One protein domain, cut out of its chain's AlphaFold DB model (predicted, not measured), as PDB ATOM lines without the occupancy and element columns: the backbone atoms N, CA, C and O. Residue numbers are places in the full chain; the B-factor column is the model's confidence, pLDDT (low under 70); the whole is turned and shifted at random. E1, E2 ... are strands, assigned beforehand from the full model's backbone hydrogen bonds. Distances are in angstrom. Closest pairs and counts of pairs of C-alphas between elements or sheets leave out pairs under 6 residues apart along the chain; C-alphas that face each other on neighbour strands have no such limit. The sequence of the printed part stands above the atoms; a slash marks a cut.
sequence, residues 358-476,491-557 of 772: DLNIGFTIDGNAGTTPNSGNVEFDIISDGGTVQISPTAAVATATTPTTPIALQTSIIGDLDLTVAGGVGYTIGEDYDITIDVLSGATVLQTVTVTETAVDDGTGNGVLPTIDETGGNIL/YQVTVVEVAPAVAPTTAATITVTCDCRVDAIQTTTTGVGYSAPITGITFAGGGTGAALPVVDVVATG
ATOM      1  N   ASP A 358     528.526 299.596 426.344       85.75
ATOM      2  CA  ASP A 358     528.742 299.112 424.999       85.75
ATOM      3  C   ASP A 358     527.607 298.159 424.613       85.75
ATOM      4  O   ASP A 358     527.125 297.354 425.425       85.75
ATOM      5  N   LEU A 359     527.156 298.277 423.368       82.88
ATOM      6  CA  LEU A 359     526.086 297.471 422.801       82.88
ATOM      7  C   LEU A 359     526.633 296.616 421.663       82.88
ATOM      8  O   LEU A 359     527.199 297.114 420.687       82.88
ATOM      9  N   ASN A 360     526.419 295.312 421.798       82.00
ATOM     10  CA  ASN A 360     526.616 294.332 420.748       82.00
ATOM     11  C   ASN A 360     525.287 293.597 420.554       82.00
ATOM     12  O   ASN A 360     524.864 292.844 421.429       82.00
ATOM     13  N   ILE A 361     524.626 293.885 419.438       81.06
ATOM     14  CA  ILE A 361     523.332 293.333 419.050       81.06
ATOM     15  C   ILE A 361     523.471 292.432 417.814       81.06
ATOM     16  O   ILE A 361     524.062 292.795 416.798       81.06
ATOM     17  N   GLY A 362     522.923 291.231 417.899       78.19
ATOM     18  CA  GLY A 362     522.867 290.288 416.792       78.19
ATOM     19  C   GLY A 362     521.720 289.306 416.979       78.19
ATOM     20  O   GLY A 362     521.621 288.685 418.038       78.19
ATOM     21  N   PHE A 363     520.842 289.202 415.988       78.31
ATOM     22  CA  PHE A 363     519.655 288.354 416.043       78.31
ATOM     23  C   PHE A 363     519.200 287.931 414.645       78.31
ATOM     24  O   PHE A 363     519.490 288.597 413.651       78.31
ATOM     25  N   THR A 364     518.479 286.816 414.586       75.56
ATOM     26  CA  THR A 364     517.861 286.282 413.367       75.56
ATOM     27  C   THR A 364     516.413 286.768 413.266       75.56
ATOM     28  O   THR A 364     515.708 286.857 414.269       75.56
ATOM     29  N   ILE A 365     515.991 287.080 412.048       74.88
ATOM     30  CA  ILE A 365     514.651 287.429 411.591       74.88
ATOM     31  C   ILE A 365     514.069 286.185 410.900       74.88
ATOM     32  O   ILE A 365     513.958 286.112 409.682       74.88
ATOM     33  N   ASP A 366     513.765 285.149 411.683       65.06
ATOM     34  CA  ASP A 366     513.393 283.815 411.178       65.06
ATOM     35  C   ASP A 366     511.921 283.740 410.723       65.06
ATOM     36  O   ASP A 366     511.128 282.994 411.298       65.06
ATOM     37  N   GLY A 367     511.529 284.586 409.754       58.88
ATOM     38  CA  GLY A 367     510.257 284.557 408.997       58.88
ATOM     39  C   GLY A 367     508.939 284.618 409.792       58.88
ATOM     40  O   GLY A 367     507.861 284.723 409.211       58.88
ATOM     41  N   ASN A 368     508.997 284.562 411.120       58.94
ATOM     42  CA  ASN A 368     507.867 284.564 412.030       58.94
ATOM     43  C   ASN A 368     507.734 285.968 412.615       58.94
ATOM     44  O   ASN A 368     508.338 286.293 413.644       58.94
ATOM     45  N   ALA A 369     506.946 286.806 411.937       59.31
ATOM     46  CA  ALA A 369     506.498 288.077 412.493       59.31
ATOM     47  C   ALA A 369     505.882 287.842 413.889       59.31
ATOM     48  O   ALA A 369     505.094 286.910 414.074       59.31
ATOM     49  N   GLY A 370     506.270 288.659 414.872       59.25
ATOM     50  CA  GLY A 370     505.866 288.505 416.278       59.25
ATOM     51  C   GLY A 370     506.823 287.694 417.166       59.25
ATOM     52  O   GLY A 370     506.436 287.282 418.259       59.25
ATOM     53  N   THR A 371     508.062 287.452 416.726       63.16
ATOM     54  CA  THR A 371     509.150 286.991 417.607       63.16
ATOM     55  C   THR A 371     509.859 288.187 418.244       63.16
ATOM     56  O   THR A 371     510.140 289.174 417.565       63.16
ATOM     57  N   THR A 372     510.178 288.092 419.542       72.94
ATOM     58  CA  THR A 372     510.889 289.142 420.289       72.94
ATOM     59  C   THR A 372     512.308 288.709 420.658       72.94
ATOM     60  O   THR A 372     512.549 288.271 421.792       72.94
ATOM     61  N   PRO A 373     513.276 288.728 419.721       76.44
ATOM     62  CA  PRO A 373     514.632 288.335 420.056       76.44
ATOM     63  C   PRO A 373     515.226 289.316 421.068       76.44
ATOM     64  O   PRO A 373     515.055 290.532 420.974       76.44
ATOM     65  N   ASN A 374     515.971 288.768 422.023       79.81
ATOM     66  CA  ASN A 374     516.771 289.540 422.956       79.81
ATOM     67  C   ASN A 374     518.245 289.330 422.631       79.81
ATOM     68  O   ASN A 374     518.749 288.206 422.687       79.81
ATOM     69  N   SER A 375     518.937 290.413 422.293       80.31
ATOM     70  CA  SER A 375     520.370 290.371 422.037       80.31
ATOM     71  C   SER A 375     521.065 291.536 422.710       80.31
ATOM     72  O   SER A 375     520.668 292.689 422.559       80.31
ATOM     73  N   GLY A 376     522.094 291.237 423.503       77.62
ATOM     74  CA  GLY A 376     522.822 292.256 424.255       77.62
ATOM     75  C   GLY A 376     521.966 293.017 425.279       77.62
ATOM     76  O   GLY A 376     522.349 294.124 425.661       77.62
ATOM     77  N   ASN A 377     520.848 292.447 425.750       83.50
ATOM     78  CA  ASN A 377     519.817 293.125 426.551       83.50
ATOM     79  C   ASN A 377     519.146 294.284 425.799       83.50
ATOM     80  O   ASN A 377     518.903 295.354 426.359       83.50
ATOM     81  N   VAL A 378     518.893 294.076 424.510       85.12
ATOM     82  CA  VAL A 378     518.005 294.893 423.683       85.12
ATOM     83  C   VAL A 378     516.929 293.958 423.151       85.12
ATOM     84  O   VAL A 378     517.250 292.906 422.595       85.12
ATOM     85  N   GLU A 379     515.675 294.324 423.380       85.62
ATOM     86  CA  GLU A 379     514.507 293.572 422.934       85.62
ATOM     87  C   GLU A 379     513.973 294.211 421.656       85.62
ATOM     88  O   GLU A 379     513.742 295.424 421.597       85.62
ATOM     89  N   PHE A 380     513.814 293.385 420.630       84.50
ATOM     90  CA  PHE A 380     513.327 293.793 419.320       84.50
ATOM     91  C   PHE A 380     511.952 293.179 419.079       84.50
ATOM     92  O   PHE A 380     511.688 292.093 419.578       84.50
ATOM     93  N   ASP A 381     511.111 293.841 418.298       85.12
ATOM     94  CA  ASP A 381     509.894 293.269 417.730       85.12
ATOM     95  C   ASP A 381     510.023 293.271 416.208       85.12
ATOM     96  O   ASP A 381     510.315 294.292 415.575       85.12
ATOM     97  N   ILE A 382     509.868 292.089 415.624       84.69
ATOM     98  CA  ILE A 382     510.015 291.882 414.191       84.69
ATOM     99  C   ILE A 382     508.632 291.961 413.554       84.69
ATOM    100  O   ILE A 382     507.844 291.011 413.611       84.69
ATOM    101  N   ILE A 383     508.364 293.093 412.903       85.38
ATOM    102  CA  ILE A 383     507.083 293.382 412.250       85.38
ATOM    103  C   ILE A 383     507.069 292.825 410.822       85.38
ATOM    104  O   ILE A 383     506.054 292.296 410.367       85.38
ATOM    105  N   SER A 384     508.186 292.943 410.100       85.50
ATOM    106  CA  SER A 384     508.356 292.392 408.752       85.50
ATOM    107  C   SER A 384     509.833 292.171 408.426       85.50
ATOM    108  O   SER A 384     510.694 292.936 408.858       85.50
ATOM    109  N   ASP A 385     510.112 291.155 407.618       80.31
ATOM    110  CA  ASP A 385     511.428 290.782 407.087       80.31
ATOM    111  C   ASP A 385     511.747 291.414 405.714       80.31
ATOM    112  O   ASP A 385     512.878 291.314 405.231       80.31
ATOM    113  N   GLY A 386     510.778 292.104 405.097       76.69
ATOM    114  CA  GLY A 386     510.955 292.809 403.832       76.69
ATOM    115  C   GLY A 386     511.073 291.906 402.596       76.69
ATOM    116  O   GLY A 386     511.981 292.104 401.800       76.69
ATOM    117  N   GLY A 387     510.196 290.912 402.420       70.06
ATOM    118  CA  GLY A 387     510.230 289.906 401.335       70.06
ATOM    119  C   GLY A 387     510.130 290.390 399.873       70.06
ATOM    120  O   GLY A 387     509.214 290.004 399.175       70.06
ATOM    121  N   THR A 388     511.013 291.286 399.418       74.56
ATOM    122  CA  THR A 388     511.340 291.612 398.002       74.56
ATOM    123  C   THR A 388     512.731 292.277 397.883       74.56
ATOM    124  O   THR A 388     513.038 292.996 396.927       74.56
ATOM    125  N   VAL A 389     513.587 292.105 398.889       74.44
ATOM    126  CA  VAL A 389     514.911 292.725 398.989       74.44
ATOM    127  C   VAL A 389     515.895 291.993 398.078       74.44
ATOM    128  O   VAL A 389     516.286 290.868 398.353       74.44
ATOM    129  N   GLN A 390     516.349 292.656 397.013       70.06
ATOM    130  CA  GLN A 390     517.295 292.105 396.027       70.06
ATOM    131  C   GLN A 390     518.767 292.391 396.367       70.06
ATOM    132  O   GLN A 390     519.678 291.789 395.793       70.06
ATOM    133  N   ILE A 391     518.999 293.350 397.269       72.88
ATOM    134  CA  ILE A 391     520.321 293.769 397.740       72.88
ATOM    135  C   ILE A 391     520.282 293.878 399.254       72.88
ATOM    136  O   ILE A 391     519.409 294.575 399.759       72.88
ATOM    137  N   SER A 392     521.238 293.287 399.978       73.31
ATOM    138  CA  SER A 392     521.294 293.445 401.441       73.31
ATOM    139  C   SER A 392     521.233 294.924 401.836       73.31
ATOM    140  O   SER A 392     522.138 295.685 401.465       73.31
ATOM    141  N   PRO A 393     520.188 295.360 402.559       77.19
ATOM    142  CA  PRO A 393     520.068 296.742 402.967       77.19
ATOM    143  C   PRO A 393     521.155 297.085 403.982       77.19
ATOM    144  O   PRO A 393     521.633 296.260 404.754       77.19
ATOM    145  N   THR A 394     521.544 298.348 404.021       78.62
ATOM    146  CA  THR A 394     522.302 298.865 405.156       78.62
ATOM    147  C   THR A 394     521.332 299.140 406.293       78.62
ATOM    148  O   THR A 394     520.318 299.807 406.075       78.62
ATOM    149  N   ALA A 395     521.654 298.665 407.493       80.31
ATOM    150  CA  ALA A 395     520.900 298.968 408.698       80.31
ATOM    151  C   ALA A 395     521.665 299.985 409.557       80.31
ATOM    152  O   ALA A 395     522.887 299.909 409.709       80.31
ATOM    153  N   ALA A 396     520.941 300.947 410.118       80.12
ATOM    154  CA  ALA A 396     521.477 301.957 411.016       80.12
ATOM    155  C   ALA A 396     520.613 302.047 412.271       80.12
ATOM    156  O   ALA A 396     519.383 302.101 412.200       80.12
ATOM    157  N   VAL A 397     521.275 302.084 413.425       82.44
ATOM    158  CA  VAL A 397     520.625 302.234 414.725       82.44
ATOM    159  C   VAL A 397     520.288 303.706 414.948       82.44
ATOM    160  O   VAL A 397     521.167 304.566 414.877       82.44
ATOM    161  N   ALA A 398     519.021 303.993 415.231       79.81
ATOM    162  CA  ALA A 398     518.578 305.312 415.654       79.81
ATOM    163  C   ALA A 398     518.614 305.404 417.185       79.81
ATOM    164  O   ALA A 398     518.098 304.533 417.887       79.81
ATOM    165  N   THR A 399     519.208 306.471 417.712       74.19
ATOM    166  CA  THR A 399     519.283 306.733 419.153       74.19
ATOM    167  C   THR A 399     518.908 308.169 419.477       74.19
ATOM    168  O   THR A 399     519.150 309.085 418.691       74.19
ATOM    169  N   ALA A 400     518.374 308.382 420.681       67.69
ATOM    170  CA  ALA A 400     518.079 309.722 421.190       67.69
ATOM    171  C   ALA A 400     519.347 310.535 421.533       67.69
ATOM    172  O   ALA A 400     519.318 311.764 421.541       67.69
ATOM    173  N   THR A 401     520.469 309.861 421.800       71.56
ATOM    174  CA  THR A 401     521.771 310.475 422.114       71.56
ATOM    175  C   THR A 401     522.827 310.040 421.112       71.56
ATOM    176  O   THR A 401     522.816 308.889 420.684       71.56
ATOM    177  N   THR A 402     523.785 310.909 420.781       71.88
ATOM    178  CA  THR A 402     524.917 310.546 419.916       71.88
ATOM    179  C   THR A 402     525.903 309.654 420.688       71.88
ATOM    180  O   THR A 402     526.536 310.153 421.621       71.88
ATOM    181  N   PRO A 403     526.044 308.357 420.349       74.06
ATOM    182  CA  PRO A 403     527.046 307.491 420.972       74.06
ATOM    183  C   PRO A 403     528.459 307.944 420.583       74.06
ATOM    184  O   PRO A 403     528.644 308.653 419.589       74.06
ATOM    185  N   THR A 404     529.475 307.511 421.330       71.44
ATOM    186  CA  THR A 404     530.873 307.813 420.974       71.44
ATOM    187  C   THR A 404     531.299 307.067 419.709       71.44
ATOM    188  O   THR A 404     532.034 307.625 418.895       71.44
ATOM    189  N   THR A 405     530.765 305.858 419.508       71.94
ATOM    190  CA  THR A 405     530.884 305.084 418.266       71.94
ATOM    191  C   THR A 405     529.519 304.467 417.927       71.94
ATOM    192  O   THR A 405     529.034 303.637 418.703       71.94
ATOM    193  N   PRO A 406     528.862 304.852 416.812       69.00
ATOM    194  CA  PRO A 406     527.613 304.230 416.364       69.00
ATOM    195  C   PRO A 406     527.794 302.747 416.036       69.00
ATOM    196  O   PRO A 406     528.857 302.342 415.574       69.00
ATOM    197  N   ILE A 407     526.744 301.945 416.233       74.31
ATOM    198  CA  ILE A 407     526.736 300.552 415.777       74.31
ATOM    199  C   ILE A 407     526.641 300.557 414.251       74.31
ATOM    200  O   ILE A 407     525.713 301.144 413.690       74.31
ATOM    201  N   ALA A 408     527.554 299.858 413.585       67.88
ATOM    202  CA  ALA A 408     527.376 299.482 412.189       67.88
ATOM    203  C   ALA A 408     526.740 298.091 412.118       67.88
ATOM    204  O   ALA A 408     527.298 297.124 412.644       67.88
ATOM    205  N   LEU A 409     525.578 297.992 411.474       72.94
ATOM    206  CA  LEU A 409     524.848 296.741 411.305       72.94
ATOM    207  C   LEU A 409     525.050 296.175 409.899       72.94
ATOM    208  O   LEU A 409     525.115 296.913 408.916       72.94
ATOM    209  N   GLN A 410     525.101 294.852 409.817       70.94
ATOM    210  CA  GLN A 410     525.072 294.088 408.578       70.94
ATOM    211  C   GLN A 410     523.827 293.206 408.563       70.94
ATOM    212  O   GLN A 410     523.480 292.611 409.582       70.94
ATOM    213  N   THR A 411     523.178 293.123 407.402       68.94
ATOM    214  CA  THR A 411     522.015 292.261 407.185       68.94
ATOM    215  C   THR A 411     522.358 291.107 406.242       68.94
ATOM    216  O   THR A 411     522.886 291.345 405.146       68.94
ATOM    217  N   SER A 412     522.024 289.876 406.619       67.62
ATOM    218  CA  SER A 412     521.974 288.742 405.688       67.62
ATOM    219  C   SER A 412     520.602 288.677 405.019       67.62
ATOM    220  O   SER A 412     519.609 289.104 405.605       67.62
ATOM    221  N   ILE A 413     520.549 288.170 403.789       67.62
ATOM    222  CA  ILE A 413     519.295 287.914 403.079       67.62
ATOM    223  C   ILE A 413     519.169 286.423 402.771       67.62
ATOM    224  O   ILE A 413     520.168 285.770 402.470       67.62
ATOM    225  N   ILE A 414     517.946 285.907 402.830       65.38
ATOM    226  CA  ILE A 414     517.576 284.567 402.373       65.38
ATOM    227  C   ILE A 414     516.361 284.692 401.460       65.38
ATOM    228  O   ILE A 414     515.509 285.546 401.681       65.38
ATOM    229  N   GLY A 415     516.276 283.886 400.414       65.00
ATOM    230  CA  GLY A 415     515.199 284.003 399.443       65.00
ATOM    231  C   GLY A 415     515.203 282.889 398.427       65.00
ATOM    232  O   GLY A 415     516.229 282.236 398.215       65.00
ATOM    233  N   ASP A 416     514.052 282.731 397.789       65.00
ATOM    234  CA  ASP A 416     513.910 281.887 396.617       65.00
ATOM    235  C   ASP A 416     514.207 282.717 395.360       65.00
ATOM    236  O   ASP A 416     513.935 283.922 395.289       65.00
ATOM    237  N   LEU A 417     514.842 282.073 394.384       66.50
ATOM    238  CA  LEU A 417     515.113 282.659 393.080       66.50
ATOM    239  C   LEU A 417     514.134 282.054 392.090       66.50
ATOM    240  O   LEU A 417     514.205 280.862 391.800       66.50
ATOM    241  N   ASP A 418     513.278 282.901 391.544       67.12
ATOM    242  CA  ASP A 418     512.383 282.541 390.461       67.12
ATOM    243  C   ASP A 418     513.065 282.879 389.139       67.12
ATOM    244  O   ASP A 418     513.446 284.025 388.866       67.12
ATOM    245  N   LEU A 419     513.233 281.860 388.307       68.25
ATOM    246  CA  LEU A 419     513.805 281.984 386.977       68.25
ATOM    247  C   LEU A 419     512.675 281.966 385.951       68.25
ATOM    248  O   LEU A 419     512.007 280.952 385.789       68.25
ATOM    249  N   THR A 420     512.507 283.057 385.205       71.25
ATOM    250  CA  THR A 420     511.623 283.102 384.037       71.25
ATOM    251  C   THR A 420     512.441 283.181 382.755       71.25
ATOM    252  O   THR A 420     513.154 284.160 382.503       71.25
ATOM    253  N   VAL A 421     512.290 282.173 381.897       71.12
ATOM    254  CA  VAL A 421     512.877 282.155 380.549       71.12
ATOM    255  C   VAL A 421     511.783 282.443 379.522       71.12
ATOM    256  O   VAL A 421     510.805 281.703 379.404       71.12
ATOM    257  N   ALA A 422     511.930 283.544 378.780       70.75
ATOM    258  CA  ALA A 422     510.933 284.011 377.822       70.75
ATOM    259  C   ALA A 422     511.530 284.270 376.435       70.75
ATOM    260  O   ALA A 422     512.476 285.045 376.265       70.75
ATOM    261  N   GLY A 423     510.900 283.669 375.421       68.38
ATOM    262  CA  GLY A 423     511.328 283.777 374.028       68.38
ATOM    263  C   GLY A 423     512.697 283.142 373.783       68.38
ATOM    264  O   GLY A 423     513.393 282.770 374.715       68.38
ATOM    265  N   GLY A 424     513.078 283.005 372.516       72.06
ATOM    266  CA  GLY A 424     514.350 282.416 372.096       72.06
ATOM    267  C   GLY A 424     514.124 281.307 371.076       72.06
ATOM    268  O   GLY A 424     513.342 280.402 371.329       72.06
ATOM    269  N   VAL A 425     514.773 281.395 369.914       73.56
ATOM    270  CA  VAL A 425     514.617 280.440 368.801       73.56
ATOM    271  C   VAL A 425     515.965 280.137 368.155       73.56
ATOM    272  O   VAL A 425     516.853 280.996 368.056       73.56
ATOM    273  N   GLY A 426     516.099 278.912 367.658       74.94
ATOM    274  CA  GLY A 426     517.322 278.428 367.019       74.94
ATOM    275  C   GLY A 426     518.276 277.730 367.986       74.94
ATOM    276  O   GLY A 426     519.471 277.688 367.711       74.94
ATOM    277  N   TYR A 427     517.748 277.205 369.093       82.12
ATOM    278  CA  TYR A 427     518.437 276.228 369.931       82.12
ATOM    279  C   TYR A 427     518.367 274.844 369.268       82.12
ATOM    280  O   TYR A 427     517.446 274.563 368.492       82.12
ATOM    281  N   THR A 428     519.331 273.966 369.541       82.81
ATOM    282  CA  THR A 428     519.300 272.595 369.018       82.81
ATOM    283  C   THR A 428     518.331 271.759 369.846       82.81
ATOM    284  O   THR A 428     518.548 271.557 371.036       82.81
ATOM    285  N   ILE A 429     517.264 271.251 369.223       83.94
ATOM    286  CA  ILE A 429     516.266 270.410 369.901       83.94
ATOM    287  C   ILE A 429     516.953 269.185 370.527       83.94
ATOM    288  O   ILE A 429     517.634 268.432 369.827       83.94
ATOM    289  N   GLY A 430     516.727 268.970 371.824       81.12
ATOM    290  CA  GLY A 430     517.270 267.849 372.594       81.12
ATOM    291  C   GLY A 430     518.676 268.061 373.164       81.12
ATOM    292  O   GLY A 430     519.202 267.125 373.761       81.12
ATOM    293  N   GLU A 431     519.288 269.237 372.981       82.50
ATOM    294  CA  GLU A 431     520.510 269.620 373.701       82.50
ATOM    295  C   GLU A 431     520.181 270.328 375.015       82.50
ATOM    296  O   GLU A 431     519.212 271.089 375.094       82.50
ATOM    297  N   ASP A 432     521.031 270.088 376.009       80.88
ATOM    298  CA  ASP A 432     520.989 270.730 377.316       80.88
ATOM    299  C   ASP A 432     521.786 272.039 377.294       80.88
ATOM    300  O   ASP A 432     522.895 272.108 376.753       80.88
ATOM    301  N   TYR A 433     521.214 273.075 377.898       78.06
ATOM    302  CA  TYR A 433     521.787 274.407 378.006       78.06
ATOM    303  C   TYR A 433     521.863 274.811 379.473       78.06
ATOM    304  O   TYR A 433     520.853 274.838 380.172       78.06
ATOM    305  N   ASP A 434     523.066 275.161 379.918       77.06
ATOM    306  CA  ASP A 434     523.317 275.628 381.277       77.06
ATOM    307  C   ASP A 434     523.044 277.135 381.391       77.06
ATOM    308  O   ASP A 434     523.577 277.956 380.638       77.06
ATOM    309  N   ILE A 435     522.218 277.495 382.366       72.81
ATOM    310  CA  ILE A 435     521.875 278.853 382.779       72.81
ATOM    311  C   ILE A 435     522.590 279.105 384.111       72.81
ATOM    312  O   ILE A 435     522.224 278.523 385.131       72.81
ATOM    313  N   THR A 436     523.625 279.949 384.115       72.06
ATOM    314  CA  THR A 436     524.446 280.212 385.312       72.06
ATOM    315  C   THR A 436     524.081 281.530 385.998       72.06
ATOM    316  O   THR A 436     524.281 282.606 385.437       72.06
ATOM    317  N   ILE A 437     523.591 281.458 387.232       70.69
ATOM    318  CA  ILE A 437     523.226 282.584 388.096       70.69
ATOM    319  C   ILE A 437     524.355 282.861 389.084       70.69
ATOM    320  O   ILE A 437     524.589 282.079 390.001       70.69
ATOM    321  N   ASP A 438     525.030 283.996 388.912       69.81
ATOM    322  CA  ASP A 438     526.060 284.456 389.837       69.81
ATOM    323  C   ASP A 438     525.463 285.353 390.928       69.81
ATOM    324  O   ASP A 438     524.830 286.379 390.668       69.81
ATOM    325  N   VAL A 439     525.722 284.994 392.181       66.50
ATOM    326  CA  VAL A 439     525.484 285.844 393.346       66.50
ATOM    327  C   VAL A 439     526.735 286.689 393.563       66.50
ATOM    328  O   VAL A 439     527.809 286.151 393.841       66.50
ATOM    329  N   LEU A 440     526.617 288.013 393.434       66.44
ATOM    330  CA  LEU A 440     527.749 288.938 393.505       66.44
ATOM    331  C   LEU A 440     527.791 289.699 394.840       66.44
ATOM    332  O   LEU A 440     526.753 290.024 395.416       66.44
ATOM    333  N   SER A 441     528.995 290.080 395.278       63.78
ATOM    334  CA  SER A 441     529.221 291.231 396.166       63.78
ATOM    335  C   SER A 441     530.158 292.214 395.471       63.78
ATOM    336  O   SER A 441     531.326 291.919 395.191       63.78
ATOM    337  N   GLY A 442     529.618 293.381 395.118       66.69
ATOM    338  CA  GLY A 442     530.296 294.317 394.226       66.69
ATOM    339  C   GLY A 442     530.600 293.671 392.869       66.69
ATOM    340  O   GLY A 442     529.689 293.315 392.134       66.69
ATOM    341  N   ALA A 443     531.885 293.527 392.536       64.88
ATOM    342  CA  ALA A 443     532.341 292.895 391.292       64.88
ATOM    343  C   ALA A 443     532.791 291.428 391.464       64.88
ATOM    344  O   ALA A 443     533.286 290.828 390.512       64.88
ATOM    345  N   THR A 444     532.678 290.862 392.669       64.19
ATOM    346  CA  THR A 444     533.176 289.518 392.992       64.19
ATOM    347  C   THR A 444     532.034 288.508 392.975       64.19
ATOM    348  O   THR A 444     531.045 288.706 393.680       64.19
ATOM    349  N   VAL A 445     532.192 287.412 392.227       70.25
ATOM    350  CA  VAL A 445     531.279 286.257 392.258       70.25
ATOM    351  C   VAL A 445     531.490 285.477 393.551       70.25
ATOM    352  O   VAL A 445     532.601 285.026 393.831       70.25
ATOM    353  N   LEU A 446     530.433 285.351 394.350       63.06
ATOM    354  CA  LEU A 446     530.431 284.625 395.621       63.06
ATOM    355  C   LEU A 446     529.942 283.188 395.457       63.06
ATOM    356  O   LEU A 446     530.477 282.281 396.090       63.06
ATOM    357  N   GLN A 447     528.928 282.989 394.618       68.56
ATOM    358  CA  GLN A 447     528.335 281.689 394.326       68.56
ATOM    359  C   GLN A 447     527.821 281.692 392.890       68.56
ATOM    360  O   GLN A 447     527.260 282.692 392.455       68.56
ATOM    361  N   THR A 448     527.971 280.570 392.194       70.44
ATOM    362  CA  THR A 448     527.360 280.330 390.883       70.44
ATOM    363  C   THR A 448     526.369 279.183 391.022       70.44
ATOM    364  O   THR A 448     526.719 278.118 391.534       70.44
ATOM    365  N   VAL A 449     525.138 279.400 390.579       68.69
ATOM    366  CA  VAL A 449     524.068 278.402 390.529       68.69
ATOM    367  C   VAL A 449     523.837 278.050 389.071       68.69
ATOM    368  O   VAL A 449     523.584 278.941 388.272       68.69
ATOM    369  N   THR A 450     523.904 276.773 388.709       72.00
ATOM    370  CA  THR A 450     523.650 276.333 387.332       72.00
ATOM    371  C   THR A 450     522.312 275.613 387.252       72.00
ATOM    372  O   THR A 450     522.112 274.626 387.958       72.00
ATOM    373  N   VAL A 451     521.421 276.092 386.383       72.38
ATOM    374  CA  VAL A 451     520.160 275.435 386.008       72.38
ATOM    375  C   VAL A 451     520.316 274.902 384.587       72.38
ATOM    376  O   VAL A 451     520.680 275.659 383.694       72.38
ATOM    377  N   THR A 452     520.090 273.610 384.372       75.81
ATOM    378  CA  THR A 452     520.293 272.965 383.065       75.81
ATOM    379  C   THR A 452     518.953 272.677 382.406       75.81
ATOM    380  O   THR A 452     518.116 271.997 382.991       75.81
ATOM    381  N   GLU A 453     518.778 273.142 381.169       79.25
ATOM    382  CA  GLU A 453     517.499 273.091 380.459       79.25
ATOM    383  C   GLU A 453     517.632 272.503 379.062       79.25
ATOM    384  O   GLU A 453     518.469 272.932 378.265       79.25
ATOM    385  N   THR A 454     516.767 271.549 378.728       82.31
ATOM    386  CA  THR A 454     516.768 270.923 377.404       82.31
ATOM    387  C   THR A 454     515.894 271.717 376.433       82.31
ATOM    388  O   THR A 454     514.701 271.919 376.672       82.31
ATOM    389  N   ALA A 455     516.443 272.119 375.284       82.94
ATOM    390  CA  ALA A 455     515.656 272.794 374.255       82.94
ATOM    391  C   ALA A 455     514.623 271.845 373.614       82.94
ATOM    392  O   ALA A 455     514.940 270.722 373.207       82.94
ATOM    393  N   VAL A 456     513.388 272.320 373.467       83.88
ATOM    394  CA  VAL A 456     512.243 271.577 372.919       83.88
ATOM    395  C   VAL A 456     511.776 272.172 371.590       83.88
ATOM    396  O   VAL A 456     512.068 273.320 371.281       83.88
ATOM    397  N   ASP A 457     511.065 271.392 370.777       83.38
ATOM    398  CA  ASP A 457     510.471 271.880 369.522       83.38
ATOM    399  C   ASP A 457     509.259 272.785 369.818       83.38
ATOM    400  O   ASP A 457     508.337 272.368 370.524       83.38
ATOM    401  N   ASP A 458     509.225 273.996 369.253       81.69
ATOM    402  CA  ASP A 458     508.080 274.919 369.354       81.69
ATOM    403  C   ASP A 458     506.862 274.516 368.500       81.69
ATOM    404  O   ASP A 458     505.843 275.215 368.476       81.69
ATOM    405  N   GLY A 459     506.952 273.393 367.785       77.00
ATOM    406  CA  GLY A 459     505.924 272.890 366.876       77.00
ATOM    407  C   GLY A 459     506.053 273.429 365.450       77.00
ATOM    408  O   GLY A 459     505.253 273.062 364.583       77.00
ATOM    409  N   THR A 460     507.057 274.269 365.184       80.50
ATOM    410  CA  THR A 460     507.439 274.734 363.840       80.50
ATOM    411  C   THR A 460     508.767 274.139 363.363       80.50
ATOM    412  O   THR A 460     509.189 274.420 362.238       80.50
ATOM    413  N   GLY A 461     509.393 273.276 364.173       76.69
ATOM    414  CA  GLY A 461     510.691 272.661 363.905       76.69
ATOM    415  C   GLY A 461     511.876 273.493 364.400       76.69
ATOM    416  O   GLY A 461     513.016 273.162 364.068       76.69
ATOM    417  N   ASN A 462     511.632 274.563 365.166       79.12
ATOM    418  CA  ASN A 462     512.681 275.353 365.805       79.12
ATOM    419  C   ASN A 462     512.822 274.932 367.268       79.12
ATOM    420  O   ASN A 462     511.829 274.805 367.981       79.12
ATOM    421  N   GLY A 463     514.063 274.756 367.731       78.81
ATOM    422  CA  GLY A 463     514.315 274.552 369.151       78.81
ATOM    423  C   GLY A 463     514.177 275.854 369.932       78.81
ATOM    424  O   GLY A 463     514.751 276.885 369.552       78.81
ATOM    425  N   VAL A 464     513.424 275.778 371.022       82.12
ATOM    426  CA  VAL A 464     513.173 276.843 371.992       82.12
ATOM    427  C   VAL A 464     513.456 276.318 373.395       82.12
ATOM    428  O   VAL A 464     513.246 275.138 373.673       82.12
ATOM    429  N   LEU A 465     513.935 277.182 374.287       79.56
ATOM    430  CA  LEU A 465     513.976 276.833 375.705       79.56
ATOM    431  C   LEU A 465     512.541 276.879 376.253       79.56
ATOM    432  O   LEU A 465     511.814 277.830 375.936       79.56
ATOM    433  N   PRO A 466     512.097 275.862 377.014       70.38
ATOM    434  CA  PRO A 466     510.771 275.882 377.611       70.38
ATOM    435  C   PRO A 466     510.632 277.093 378.539       70.38
ATOM    436  O   PRO A 466     511.600 277.549 379.146       70.38
ATOM    437  N   THR A 467     509.414 277.631 378.648       67.00
ATOM    438  CA  THR A 467     509.128 278.596 379.711       67.00
ATOM    439  C   THR A 467     509.232 277.861 381.033       67.00
ATOM    440  O   THR A 467     508.404 277.002 381.334       67.00
ATOM    441  N   ILE A 468     510.271 278.202 381.779       65.31
ATOM    442  CA  ILE A 468     510.493 277.717 383.129       65.31
ATOM    443  C   ILE A 468     509.840 278.714 384.073       65.31
ATOM    444  O   ILE A 468     510.015 279.924 383.932       65.31
ATOM    445  N   ASP A 469     509.040 278.164 384.971       55.91
ATOM    446  CA  ASP A 469     508.590 278.803 386.198       55.91
ATOM    447  C   ASP A 469     508.940 277.810 387.307       55.91
ATOM    448  O   ASP A 469     508.099 277.072 387.824       55.91
ATOM    449  N   GLU A 470     510.246 277.639 387.519       55.44
ATOM    450  CA  GLU A 470     510.736 276.847 388.633       55.44
ATOM    451  C   GLU A 470     510.754 277.739 389.866       55.44
ATOM    452  O   GLU A 470     511.623 278.596 390.017       55.44
ATOM    453  N   THR A 471     509.818 277.475 390.779       50.25
ATOM    454  CA  THR A 471     509.952 277.853 392.188       50.25
ATOM    455  C   THR A 471     510.974 276.895 392.805       50.25
ATOM    456  O   THR A 471     510.642 275.889 393.444       50.25
ATOM    457  N   GLY A 472     512.244 277.119 392.477       44.91
ATOM    458  CA  GLY A 472     513.354 276.296 392.930       44.91
ATOM    459  C   GLY A 472     513.571 276.511 394.420       44.91
ATOM    460  O   GLY A 472     514.088 277.547 394.828       44.91
ATOM    461  N   GLY A 473     513.173 275.531 395.231       48.19
ATOM    462  CA  GLY A 473     513.295 275.601 396.682       48.19
ATOM    463  C   GLY A 473     514.691 276.024 397.146       48.19
ATOM    464  O   GLY A 473     515.682 275.368 396.830       48.19
ATOM    465  N   ASN A 474     514.733 277.098 397.932       48.09
ATOM    466  CA  ASN A 474     515.753 277.499 398.889       48.09
ATOM    467  C   ASN A 474     517.191 277.136 398.463       48.09
ATOM    468  O   ASN A 474     517.894 276.372 399.134       48.09
ATOM    469  N   ILE A 475     517.634 277.688 397.325       49.34
ATOM    470  CA  ILE A 475     518.971 277.477 396.730       49.34
ATOM    471  C   ILE A 475     520.101 277.869 397.712       49.34
ATOM    472  O   ILE A 475     521.223 277.372 397.621       49.34
ATOM    473  N   LEU A 476     519.785 278.675 398.732       50.88
ATOM    474  CA  LEU A 476     520.681 279.052 399.829       50.88
ATOM    475  C   LEU A 476     520.765 278.030 400.984       50.88
ATOM    476  O   LEU A 476     521.551 278.241 401.905       50.88
ATOM    477  N   TYR A 491     525.327 292.059 398.948       57.34
ATOM    478  CA  TYR A 491     524.789 291.090 397.989       57.34
ATOM    479  C   TYR A 491     524.024 291.812 396.882       57.34
ATOM    480  O   TYR A 491     523.235 292.702 397.178       57.34
ATOM    481  N   GLN A 492     524.221 291.418 395.632       53.69
ATOM    482  CA  GLN A 492     523.332 291.764 394.532       53.69
ATOM    483  C   GLN A 492     523.125 290.504 393.696       53.69
ATOM    484  O   GLN A 492     524.075 289.974 393.114       53.69
ATOM    485  N   VAL A 493     521.882 290.031 393.619       52.69
ATOM    486  CA  VAL A 493     521.511 289.010 392.634       52.69
ATOM    487  C   VAL A 493     521.418 289.721 391.288       52.69
ATOM    488  O   VAL A 493     520.520 290.530 391.062       52.69
ATOM    489  N   THR A 494     522.391 289.482 390.414       52.28
ATOM    490  CA  THR A 494     522.396 290.053 389.063       52.28
ATOM    491  C   THR A 494     522.451 288.910 388.063       52.28
ATOM    492  O   THR A 494     523.257 288.000 388.191       52.28
ATOM    493  N   VAL A 495     521.562 288.953 387.081       53.12
ATOM    494  CA  VAL A 495     521.360 287.904 386.070       53.12
ATOM    495  C   VAL A 495     522.317 288.081 384.902       53.12
ATOM    496  O   VAL A 495     522.603 289.230 384.571       53.12
ATOM    497  N   VAL A 496     522.733 287.103 384.092       59.62
ATOM    498  CA  VAL A 496     522.995 285.637 384.076       59.62
ATOM    499  C   VAL A 496     523.607 285.513 382.674       59.62
ATOM    500  O   VAL A 496     522.965 285.918 381.700       59.62
ATOM    501  N   GLU A 497     524.829 285.013 382.526       56.22
ATOM    502  CA  GLU A 497     525.349 284.714 381.189       56.22
ATOM    503  C   GLU A 497     524.741 283.389 380.703       56.22
ATOM    504  O   GLU A 497     524.886 282.355 381.348       56.22
ATOM    505  N   VAL A 498     524.050 283.410 379.560       51.41
ATOM    506  CA  VAL A 498     523.769 282.187 378.797       51.41
ATOM    507  C   VAL A 498     524.918 282.055 377.819       51.41
ATOM    508  O   VAL A 498     524.993 282.822 376.857       51.41
ATOM    509  N   ALA A 499     525.824 281.117 378.061       53.81
ATOM    510  CA  ALA A 499     526.906 280.827 377.131       53.81
ATOM    511  C   ALA A 499     526.580 279.539 376.356       53.81
ATOM    512  O   ALA A 499     527.072 278.468 376.712       53.81
ATOM    513  N   PRO A 500     525.751 279.588 375.296       52.88
ATOM    514  CA  PRO A 500     525.557 278.417 374.462       52.88
ATOM    515  C   PRO A 500     526.825 278.176 373.628       52.88
ATOM    516  O   PRO A 500     527.455 279.114 373.134       52.88
ATOM    517  N   ALA A 501     527.185 276.909 373.407       53.22
ATOM    518  CA  ALA A 501     528.320 276.542 372.551       53.22
ATOM    519  C   ALA A 501     528.124 276.958 371.072       53.22
ATOM    520  O   ALA A 501     529.092 277.036 370.311       53.22
ATOM    521  N   VAL A 502     526.882 277.258 370.666       60.31
ATOM    522  CA  VAL A 502     526.497 277.789 369.352       60.31
ATOM    523  C   VAL A 502     525.510 278.940 369.552       60.31
ATOM    524  O   VAL A 502     524.538 278.804 370.286       60.31
ATOM    525  N   ALA A 503     525.749 280.085 368.907       62.25
ATOM    526  CA  ALA A 503     524.895 281.260 369.071       62.25
ATOM    527  C   ALA A 503     523.478 281.004 368.504       62.25
ATOM    528  O   ALA A 503     523.364 280.696 367.312       62.25
ATOM    529  N   PRO A 504     522.404 281.155 369.304       72.81
ATOM    530  CA  PRO A 504     521.036 281.019 368.819       72.81
ATOM    531  C   PRO A 504     520.698 282.153 367.847       72.81
ATOM    532  O   PRO A 504     521.278 283.240 367.892       72.81
ATOM    533  N   THR A 505     519.718 281.927 366.969       74.94
ATOM    534  CA  THR A 505     519.280 282.963 366.014       74.94
ATOM    535  C   THR A 505     518.571 284.132 366.694       74.94
ATOM    536  O   THR A 505     518.684 285.270 366.243       74.94
ATOM    537  N   THR A 506     517.853 283.868 367.788       78.81
ATOM    538  CA  THR A 506     517.356 284.881 368.725       78.81
ATOM    539  C   THR A 506     517.587 284.352 370.131       78.81
ATOM    540  O   THR A 506     517.085 283.282 370.467       78.81
ATOM    541  N   ALA A 507     518.365 285.080 370.930       74.50
ATOM    542  CA  ALA A 507     518.649 284.694 372.306       74.50
ATOM    543  C   ALA A 507     517.377 284.732 373.163       74.50
ATOM    544  O   ALA A 507     516.530 285.612 372.987       74.50
ATOM    545  N   ALA A 508     517.262 283.782 374.088       73.75
ATOM    546  CA  ALA A 508     516.235 283.815 375.109       73.75
ATOM    547  C   ALA A 508     516.424 285.007 376.050       73.75
ATOM    548  O   ALA A 508     517.553 285.387 376.366       73.75
ATOM    549  N   THR A 509     515.316 285.604 376.491       74.44
ATOM    550  CA  THR A 509     515.351 286.620 377.547       74.44
ATOM    551  C   THR A 509     515.190 285.915 378.879       74.44
ATOM    552  O   THR A 509     514.148 285.319 379.142       74.44
ATOM    553  N   ILE A 510     516.221 285.983 379.713       71.69
ATOM    554  CA  ILE A 510     516.194 285.418 381.059       71.69
ATOM    555  C   ILE A 510     515.968 286.542 382.057       71.69
ATOM    556  O   ILE A 510     516.704 287.529 382.070       71.69
ATOM    557  N   THR A 511     514.948 286.381 382.889       72.25
ATOM    558  CA  THR A 511     514.692 287.242 384.041       72.25
ATOM    559  C   THR A 511     514.791 286.379 385.285       72.25
ATOM    560  O   THR A 511     514.094 285.378 385.382       72.25
ATOM    561  N   VAL A 512     515.650 286.758 386.226       69.06
ATOM    562  CA  VAL A 512     515.620 286.197 387.580       69.06
ATOM    563  C   VAL A 512     514.967 287.234 388.464       69.06
ATOM    564  O   VAL A 512     515.408 288.387 388.522       69.06
ATOM    565  N   THR A 513     513.915 286.817 389.140       69.75
ATOM    566  CA  THR A 513     513.321 287.545 390.249       69.75
ATOM    567  C   THR A 513     513.751 286.859 391.534       69.75
ATOM    568  O   THR A 513     513.788 285.641 391.607       69.75
ATOM    569  N   CYS A 514     514.132 287.637 392.541       68.94
ATOM    570  CA  CYS A 514     514.378 287.091 393.868       68.94
ATOM    571  C   CYS A 514     513.244 287.505 394.791       68.94
ATOM    572  O   CYS A 514     512.993 288.708 394.929       68.94
ATOM    573  N   ASP A 515     512.632 286.528 395.449       70.88
ATOM    574  CA  ASP A 515     511.797 286.744 396.627       70.88
ATOM    575  C   ASP A 515     512.676 286.647 397.884       70.88
ATOM    576  O   ASP A 515     512.547 285.741 398.711       70.88
ATOM    577  N   CYS A 516     513.679 287.535 397.977       73.56
ATOM    578  CA  CYS A 516     514.556 287.580 399.142       73.56
ATOM    579  C   CYS A 516     514.024 288.488 400.255       73.56
ATOM    580  O   CYS A 516     513.462 289.559 400.029       73.56
ATOM    581  N   ARG A 517     514.266 288.050 401.487       76.31
ATOM    582  CA  ARG A 517     513.955 288.716 402.754       76.31
ATOM    583  C   ARG A 517     515.217 288.829 403.603       76.31
ATOM    584  O   ARG A 517     516.179 288.094 403.384       76.31
ATOM    585  N   VAL A 518     515.230 289.735 404.577       78.62
ATOM    586  CA  VAL A 518     516.335 289.825 405.543       78.62
ATOM    587  C   VAL A 518     516.220 288.697 406.568       78.62
ATOM    588  O   VAL A 518     515.191 288.564 407.216       78.62
ATOM    589  N   ASP A 519     517.287 287.912 406.718       75.69
ATOM    590  CA  ASP A 519     517.347 286.727 407.584       75.69
ATOM    591  C   ASP A 519     517.987 287.011 408.943       75.69
ATOM    592  O   ASP A 519     517.563 286.476 409.954       75.69
ATOM    593  N   ALA A 520     519.010 287.861 409.016       76.69
ATOM    594  CA  ALA A 520     519.644 288.202 410.284       76.69
ATOM    595  C   ALA A 520     520.246 289.600 410.256       76.69
ATOM    596  O   ALA A 520     520.620 290.129 409.208       76.69
ATOM    597  N   ILE A 521     520.377 290.177 411.446       79.56
ATOM    598  CA  ILE A 521     521.042 291.450 411.700       79.56
ATOM    599  C   ILE A 521     522.171 291.196 412.681       79.56
ATOM    600  O   ILE A 521     521.975 290.557 413.713       79.56
ATOM    601  N   GLN A 522     523.357 291.712 412.381       77.06
ATOM    602  CA  GLN A 522     524.529 291.556 413.238       77.06
ATOM    603  C   GLN A 522     525.333 292.844 413.301       77.06
ATOM    604  O   GLN A 522     525.414 293.584 412.319       77.06
ATOM    605  N   THR A 523     525.969 293.111 414.441       76.19
ATOM    606  CA  THR A 523     526.956 294.188 414.496       76.19
ATOM    607  C   THR A 523     528.239 293.805 413.770       76.19
ATOM    608  O   THR A 523     528.756 292.696 413.882       76.19
ATOM    609  N   THR A 524     528.791 294.772 413.050       70.56
ATOM    610  CA  THR A 524     530.165 294.737 412.526       70.56
ATOM    611  C   THR A 524     531.113 295.556 413.399       70.56
ATOM    612  O   THR A 524     532.328 295.372 413.360       70.56
ATOM    613  N   THR A 525     530.558 296.451 414.219       73.94
ATOM    614  CA  THR A 525     531.272 297.215 415.243       73.94
ATOM    615  C   THR A 525     530.423 297.289 416.505       73.94
ATOM    616  O   THR A 525     529.222 297.555 416.442       73.94
ATOM    617  N   THR A 526     531.050 297.073 417.662       75.62
ATOM    618  CA  THR A 526     530.405 297.310 418.955       75.62
ATOM    619  C   THR A 526     530.127 298.802 419.100       75.62
ATOM    620  O   THR A 526     531.036 299.625 418.963       75.62
ATOM    621  N   GLY A 527     528.879 299.155 419.387       78.19
ATOM    622  CA  GLY A 527     528.519 300.528 419.700       78.19
ATOM    623  C   GLY A 527     529.037 300.909 421.076       78.19
ATOM    624  O   GLY A 527     528.765 300.185 422.025       78.19
ATOM    625  N   VAL A 528     529.737 302.036 421.202       82.38
ATOM    626  CA  VAL A 528     530.347 302.464 422.473       82.38
ATOM    627  C   VAL A 528     529.584 303.648 423.068       82.38
ATOM    628  O   VAL A 528     529.202 304.577 422.348       82.38
ATOM    629  N   GLY A 529     529.382 303.627 424.390       83.00
ATOM    630  CA  GLY A 529     528.909 304.785 425.162       83.00
ATOM    631  C   GLY A 529     527.410 305.093 425.062       83.00
ATOM    632  O   GLY A 529     527.017 306.260 425.121       83.00
ATOM    633  N   TYR A 530     526.563 304.076 424.917       86.56
ATOM    634  CA  TYR A 530     525.111 304.255 424.866       86.56
ATOM    635  C   TYR A 530     524.576 304.546 426.266       86.56
ATOM    636  O   TYR A 530     524.813 303.767 427.184       86.56
ATOM    637  N   SER A 531     523.858 305.660 426.416       87.25
ATOM    638  CA  SER A 531     523.275 306.130 427.687       87.25
ATOM    639  C   SER A 531     521.782 306.458 427.592       87.25
ATOM    640  O   SER A 531     521.188 306.942 428.551       87.25
ATOM    641  N   ALA A 532     521.170 306.189 426.439       85.88
ATOM    642  CA  ALA A 532     519.742 306.326 426.208       85.88
ATOM    643  C   ALA A 532     519.246 305.162 425.341       85.88
ATOM    644  O   ALA A 532     520.036 304.638 424.543       85.88
ATOM    645  N   PRO A 533     517.966 304.766 425.470       85.12
ATOM    646  CA  PRO A 533     517.400 303.679 424.685       85.12
ATOM    647  C   PRO A 533     517.580 303.868 423.178       85.12
ATOM    648  O   PRO A 533     517.548 304.990 422.656       85.12
ATOM    649  N   ILE A 534     517.751 302.748 422.479       86.44
ATOM    650  CA  ILE A 534     517.661 302.719 421.024       86.44
ATOM    651  C   ILE A 534     516.193 302.951 420.653       86.44
ATOM    652  O   ILE A 534     515.303 302.317 421.210       86.44
ATOM    653  N   THR A 535     515.942 303.867 419.719       83.19
ATOM    654  CA  THR A 535     514.581 304.259 419.319       83.19
ATOM    655  C   THR A 535     514.088 303.527 418.074       83.19
ATOM    656  O   THR A 535     512.928 303.667 417.711       83.19
ATOM    657  N   GLY A 536     514.966 302.795 417.386       83.88
ATOM    658  CA  GLY A 536     514.604 301.960 416.245       83.88
ATOM    659  C   GLY A 536     515.807 301.551 415.401       83.88
ATOM    660  O   GLY A 536     516.921 302.057 415.582       83.88
ATOM    661  N   ILE A 537     515.566 300.650 414.451       85.88
ATOM    662  CA  ILE A 537     516.519 300.301 413.398       85.88
ATOM    663  C   ILE A 537     515.937 300.776 412.070       85.88
ATOM    664  O   ILE A 537     514.814 300.445 411.704       85.88
ATOM    665  N   THR A 538     516.712 301.575 411.345       86.50
ATOM    666  CA  THR A 538     516.338 302.063 410.017       86.50
ATOM    667  C   THR A 538     517.097 301.295 408.953       86.50
ATOM    668  O   THR A 538     518.289 301.030 409.105       86.50
ATOM    669  N   PHE A 539     516.411 300.961 407.866       85.12
ATOM    670  CA  PHE A 539     516.987 300.252 406.731       85.12
ATOM    671  C   PHE A 539     516.999 301.168 405.509       85.12
ATOM    672  O   PHE A 539     516.077 301.957 405.296       85.12
ATOM    673  N   ALA A 540     518.048 301.062 404.700       84.38
ATOM    674  CA  ALA A 540     518.178 301.762 403.427       84.38
ATOM    675  C   ALA A 540     518.863 300.855 402.395       84.38
ATOM    676  O   ALA A 540     519.651 299.986 402.757       84.38
ATOM    677  N   GLY A 541     518.586 301.058 401.105       82.12
ATOM    678  CA  GLY A 541     519.057 300.166 400.039       82.12
ATOM    679  C   GLY A 541     517.968 299.175 399.635       82.12
ATOM    680  O   GLY A 541     516.834 299.591 399.436       82.12
ATOM    681  N   GLY A 542     518.297 297.892 399.478       72.44
ATOM    682  CA  GLY A 542     517.304 296.854 399.169       72.44
ATOM    683  C   GLY A 542     517.098 296.551 397.684       72.44
ATOM    684  O   GLY A 542     516.631 295.471 397.343       72.44
ATOM    685  N   GLY A 543     517.468 297.476 396.795       74.50
ATOM    686  CA  GLY A 543     517.121 297.427 395.370       74.50
ATOM    687  C   GLY A 543     515.950 298.359 395.032       74.50
ATOM    688  O   GLY A 543     515.371 299.007 395.902       74.50
ATOM    689  N   THR A 544     515.619 298.489 393.746       74.38
ATOM    690  CA  THR A 544     514.537 299.392 393.312       74.38
ATOM    691  C   THR A 544     513.179 298.741 393.570       74.38
ATOM    692  O   THR A 544     512.892 297.700 392.995       74.38
ATOM    693  N   GLY A 545     512.333 299.368 394.395       74.00
ATOM    694  CA  GLY A 545     510.984 298.869 394.700       74.00
ATOM    695  C   GLY A 545     510.909 297.814 395.811       74.00
ATOM    696  O   GLY A 545     509.829 297.283 396.036       74.00
ATOM    697  N   ALA A 546     512.016 297.540 396.509       79.31
ATOM    698  CA  ALA A 546     512.058 296.584 397.612       79.31
ATOM    699  C   ALA A 546     511.237 297.056 398.828       79.31
ATOM    700  O   ALA A 546     511.336 298.212 399.254       79.31
ATOM    701  N   ALA A 547     510.475 296.141 399.422       85.06
ATOM    702  CA  ALA A 547     509.904 296.296 400.753       85.06
ATOM    703  C   ALA A 547     511.004 296.035 401.789       85.06
ATOM    704  O   ALA A 547     511.510 294.929 401.873       85.06
ATOM    705  N   LEU A 548     511.418 297.045 402.553       86.00
ATOM    706  CA  LEU A 548     512.457 296.881 403.576       86.00
ATOM    707  C   LEU A 548     511.885 296.253 404.859       86.00
ATOM    708  O   LEU A 548     510.702 296.460 405.143       86.00
ATOM    709  N   PRO A 549     512.702 295.530 405.652       84.56
ATOM    710  CA  PRO A 549     512.261 295.010 406.942       84.56
ATOM    711  C   PRO A 549     511.853 296.143 407.887       84.56
ATOM    712  O   PRO A 549     512.366 297.266 407.820       84.56
ATOM    713  N   VAL A 550     510.942 295.817 408.797       87.44
ATOM    714  CA  VAL A 550     510.471 296.709 409.853       87.44
ATOM    715  C   VAL A 550     510.760 296.025 411.181       87.44
ATOM    716  O   VAL A 550     510.184 294.981 411.489       87.44
ATOM    717  N   VAL A 551     511.689 296.612 411.936       85.44
ATOM    718  CA  VAL A 551     512.094 296.139 413.259       85.44
ATOM    719  C   VAL A 551     511.917 297.277 414.245       85.44
ATOM    720  O   VAL A 551     512.600 298.304 414.147       85.44
ATOM    721  N   ASP A 552     511.039 297.057 415.211       86.81
ATOM    722  CA  ASP A 552     510.853 297.961 416.329       86.81
ATOM    723  C   ASP A 552     511.778 297.557 417.474       86.81
ATOM    724  O   ASP A 552     512.098 296.387 417.683       86.81
ATOM    725  N   VAL A 553     512.255 298.552 418.217       86.56
ATOM    726  CA  VAL A 553     513.008 298.313 419.446       86.56
ATOM    727  C   VAL A 553     512.052 298.518 420.600       86.56
ATOM    728  O   VAL A 553     511.617 299.638 420.861       86.56
ATOM    729  N   VAL A 554     511.723 297.422 421.273       85.19
ATOM    730  CA  VAL A 554     510.762 297.400 422.377       85.19
ATOM    731  C   VAL A 554     511.403 297.982 423.628       85.19
ATOM    732  O   VAL A 554     510.805 298.814 424.311       85.19
ATOM    733  N   ALA A 555     512.639 297.570 423.922       85.31
ATOM    734  CA  ALA A 555     513.337 297.995 425.125       85.31
ATOM    735  C   ALA A 555     514.863 297.906 424.984       85.31
ATOM    736  O   ALA A 555     515.403 297.074 424.257       85.31
ATOM    737  N   THR A 556     515.588 298.762 425.706       87.00
ATOM    738  CA  THR A 556     517.059 298.736 425.796       87.00
ATOM    739  C   THR A 556     517.474 298.749 427.263       87.00
ATOM    740  O   THR A 556     517.108 299.667 427.994       87.00
ATOM    741  N   GLY A 557     518.224 297.737 427.694       86.69
ATOM    742  CA  GLY A 557     518.633 297.568 429.082       86.69
ATOM    743  C   GLY A 557     519.918 298.320 429.446       86.69
ATOM    744  O   GLY A 557     520.938 298.192 428.759       86.69
TER     745      GLY A 557
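Overview. This is residues 358 to 476 and 491 to 557 of the 772 residues of an uncharacterized protein of Imperialibacter sp. EC-SDR9 (UniProt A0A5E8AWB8). Two lobes stand end to end in a rod, and two long antiparallel strands, E4 and E9, run through both. In one lobe, the pair E2 and E12 packs face to face with E1, E3, E11 and the nearer parts of E4 and E9 as a small sandwich, with E10 at its far end; in the other, the three-strand sheet E6, E5, E8 stands loosely across from E7 and the rest of E4 and E9. The printed part has 186 residues with twelve named strands, E1 to E12 in order along the chain, and no named helix. One sheet runs E1, E9, E4, E7 and another E6, E5, E8, both antiparallel; the class is all strand, though named strands hold 92 of the 186 residues, under half. The whole is loose, with a radius of gyration of the C-alphas of 21.6 A and spans of 73 by 31 by 22 A.

Arrangement. Begin at E1, residues 362 to 364, an edge strand antiparallel to E9, residues 509 to 523; N 363 is 2.9 A from O 521, within hydrogen-bond range. On E9's other side look for E4, residues 408 to 422, antiparallel at 162 degrees, with N 410 and O 522 2.8 A apart and N 420 and O 511 2.8 A apart. E4 bends by 54 degrees at residue 416 and E9 by 60 degrees at residue 520. Beyond E4 comes the other edge strand, E7, residues 469 to 472; C-alphas 418 and 471 face each other at 5.6 A, with no N and O pair within hydrogen-bond range. Next find E2, residues 378 to 384, antiparallel to E12, residues 550 to 556, with N 381 and O 552 2.8 A apart. E3, residues 394 to 399, is antiparallel to E11, residues 534 to 540, with N 396 and O 538 2.8 A apart. E3 and E4 meet only at a point, where C-alphas 395 and 409 are 5.2 A apart. Across the sandwich, two sheets face to face, E2 and E12 face the strands E1, E3, E4, E7, E9 and E11; the facing parts are 8.6 A centre to centre. The closest C-alphas of E11 and E12, those of Gly 536 and Val 553, are 5.1 A apart. Now look at the hairpin of E5, residues 432 to 441, and E6, residues 444 to 454, where N 435 and O 451 are 2.7 A apart; E6 bends by 60 degrees at residue 447. E8, residues 491 to 493, is antiparallel to E5, with N 492 and O 440 2.9 A apart. E5 and E9 are only just apart, their closest C-alphas at 8.4 A. E10, residues 527 to 530, pairs with no named strand.

Along the chain. Find C-alpha 362 at (522.867, 290.288, 416.792), where E1 begins. E4 starts at C-alpha 408, (527.376, 299.482, 412.189), and spans 41.1 A to C-alpha 422 at (510.933, 284.011, 377.822); E9 spans 39.5 A. E5 measures 29.0 A and E6 29.3 A. E12 ends at C-alpha 556, (517.059, 298.736, 425.796).

Size, cuts and confidence. The C-alphas farthest apart, those of Gly 461 and Ser 531, are 73.1 A apart. Residues 477 to 490 are not printed, and C-alphas 476 and 491 are 12.9 A apart across the cut. The links E1 to E2, E6 to E7 and E8 to E9 are long. The mean pLDDT of the printed part is 73.4, and 55 residues are under 70, among them residues 411 to 419, 467 to 476 and 491 to 503.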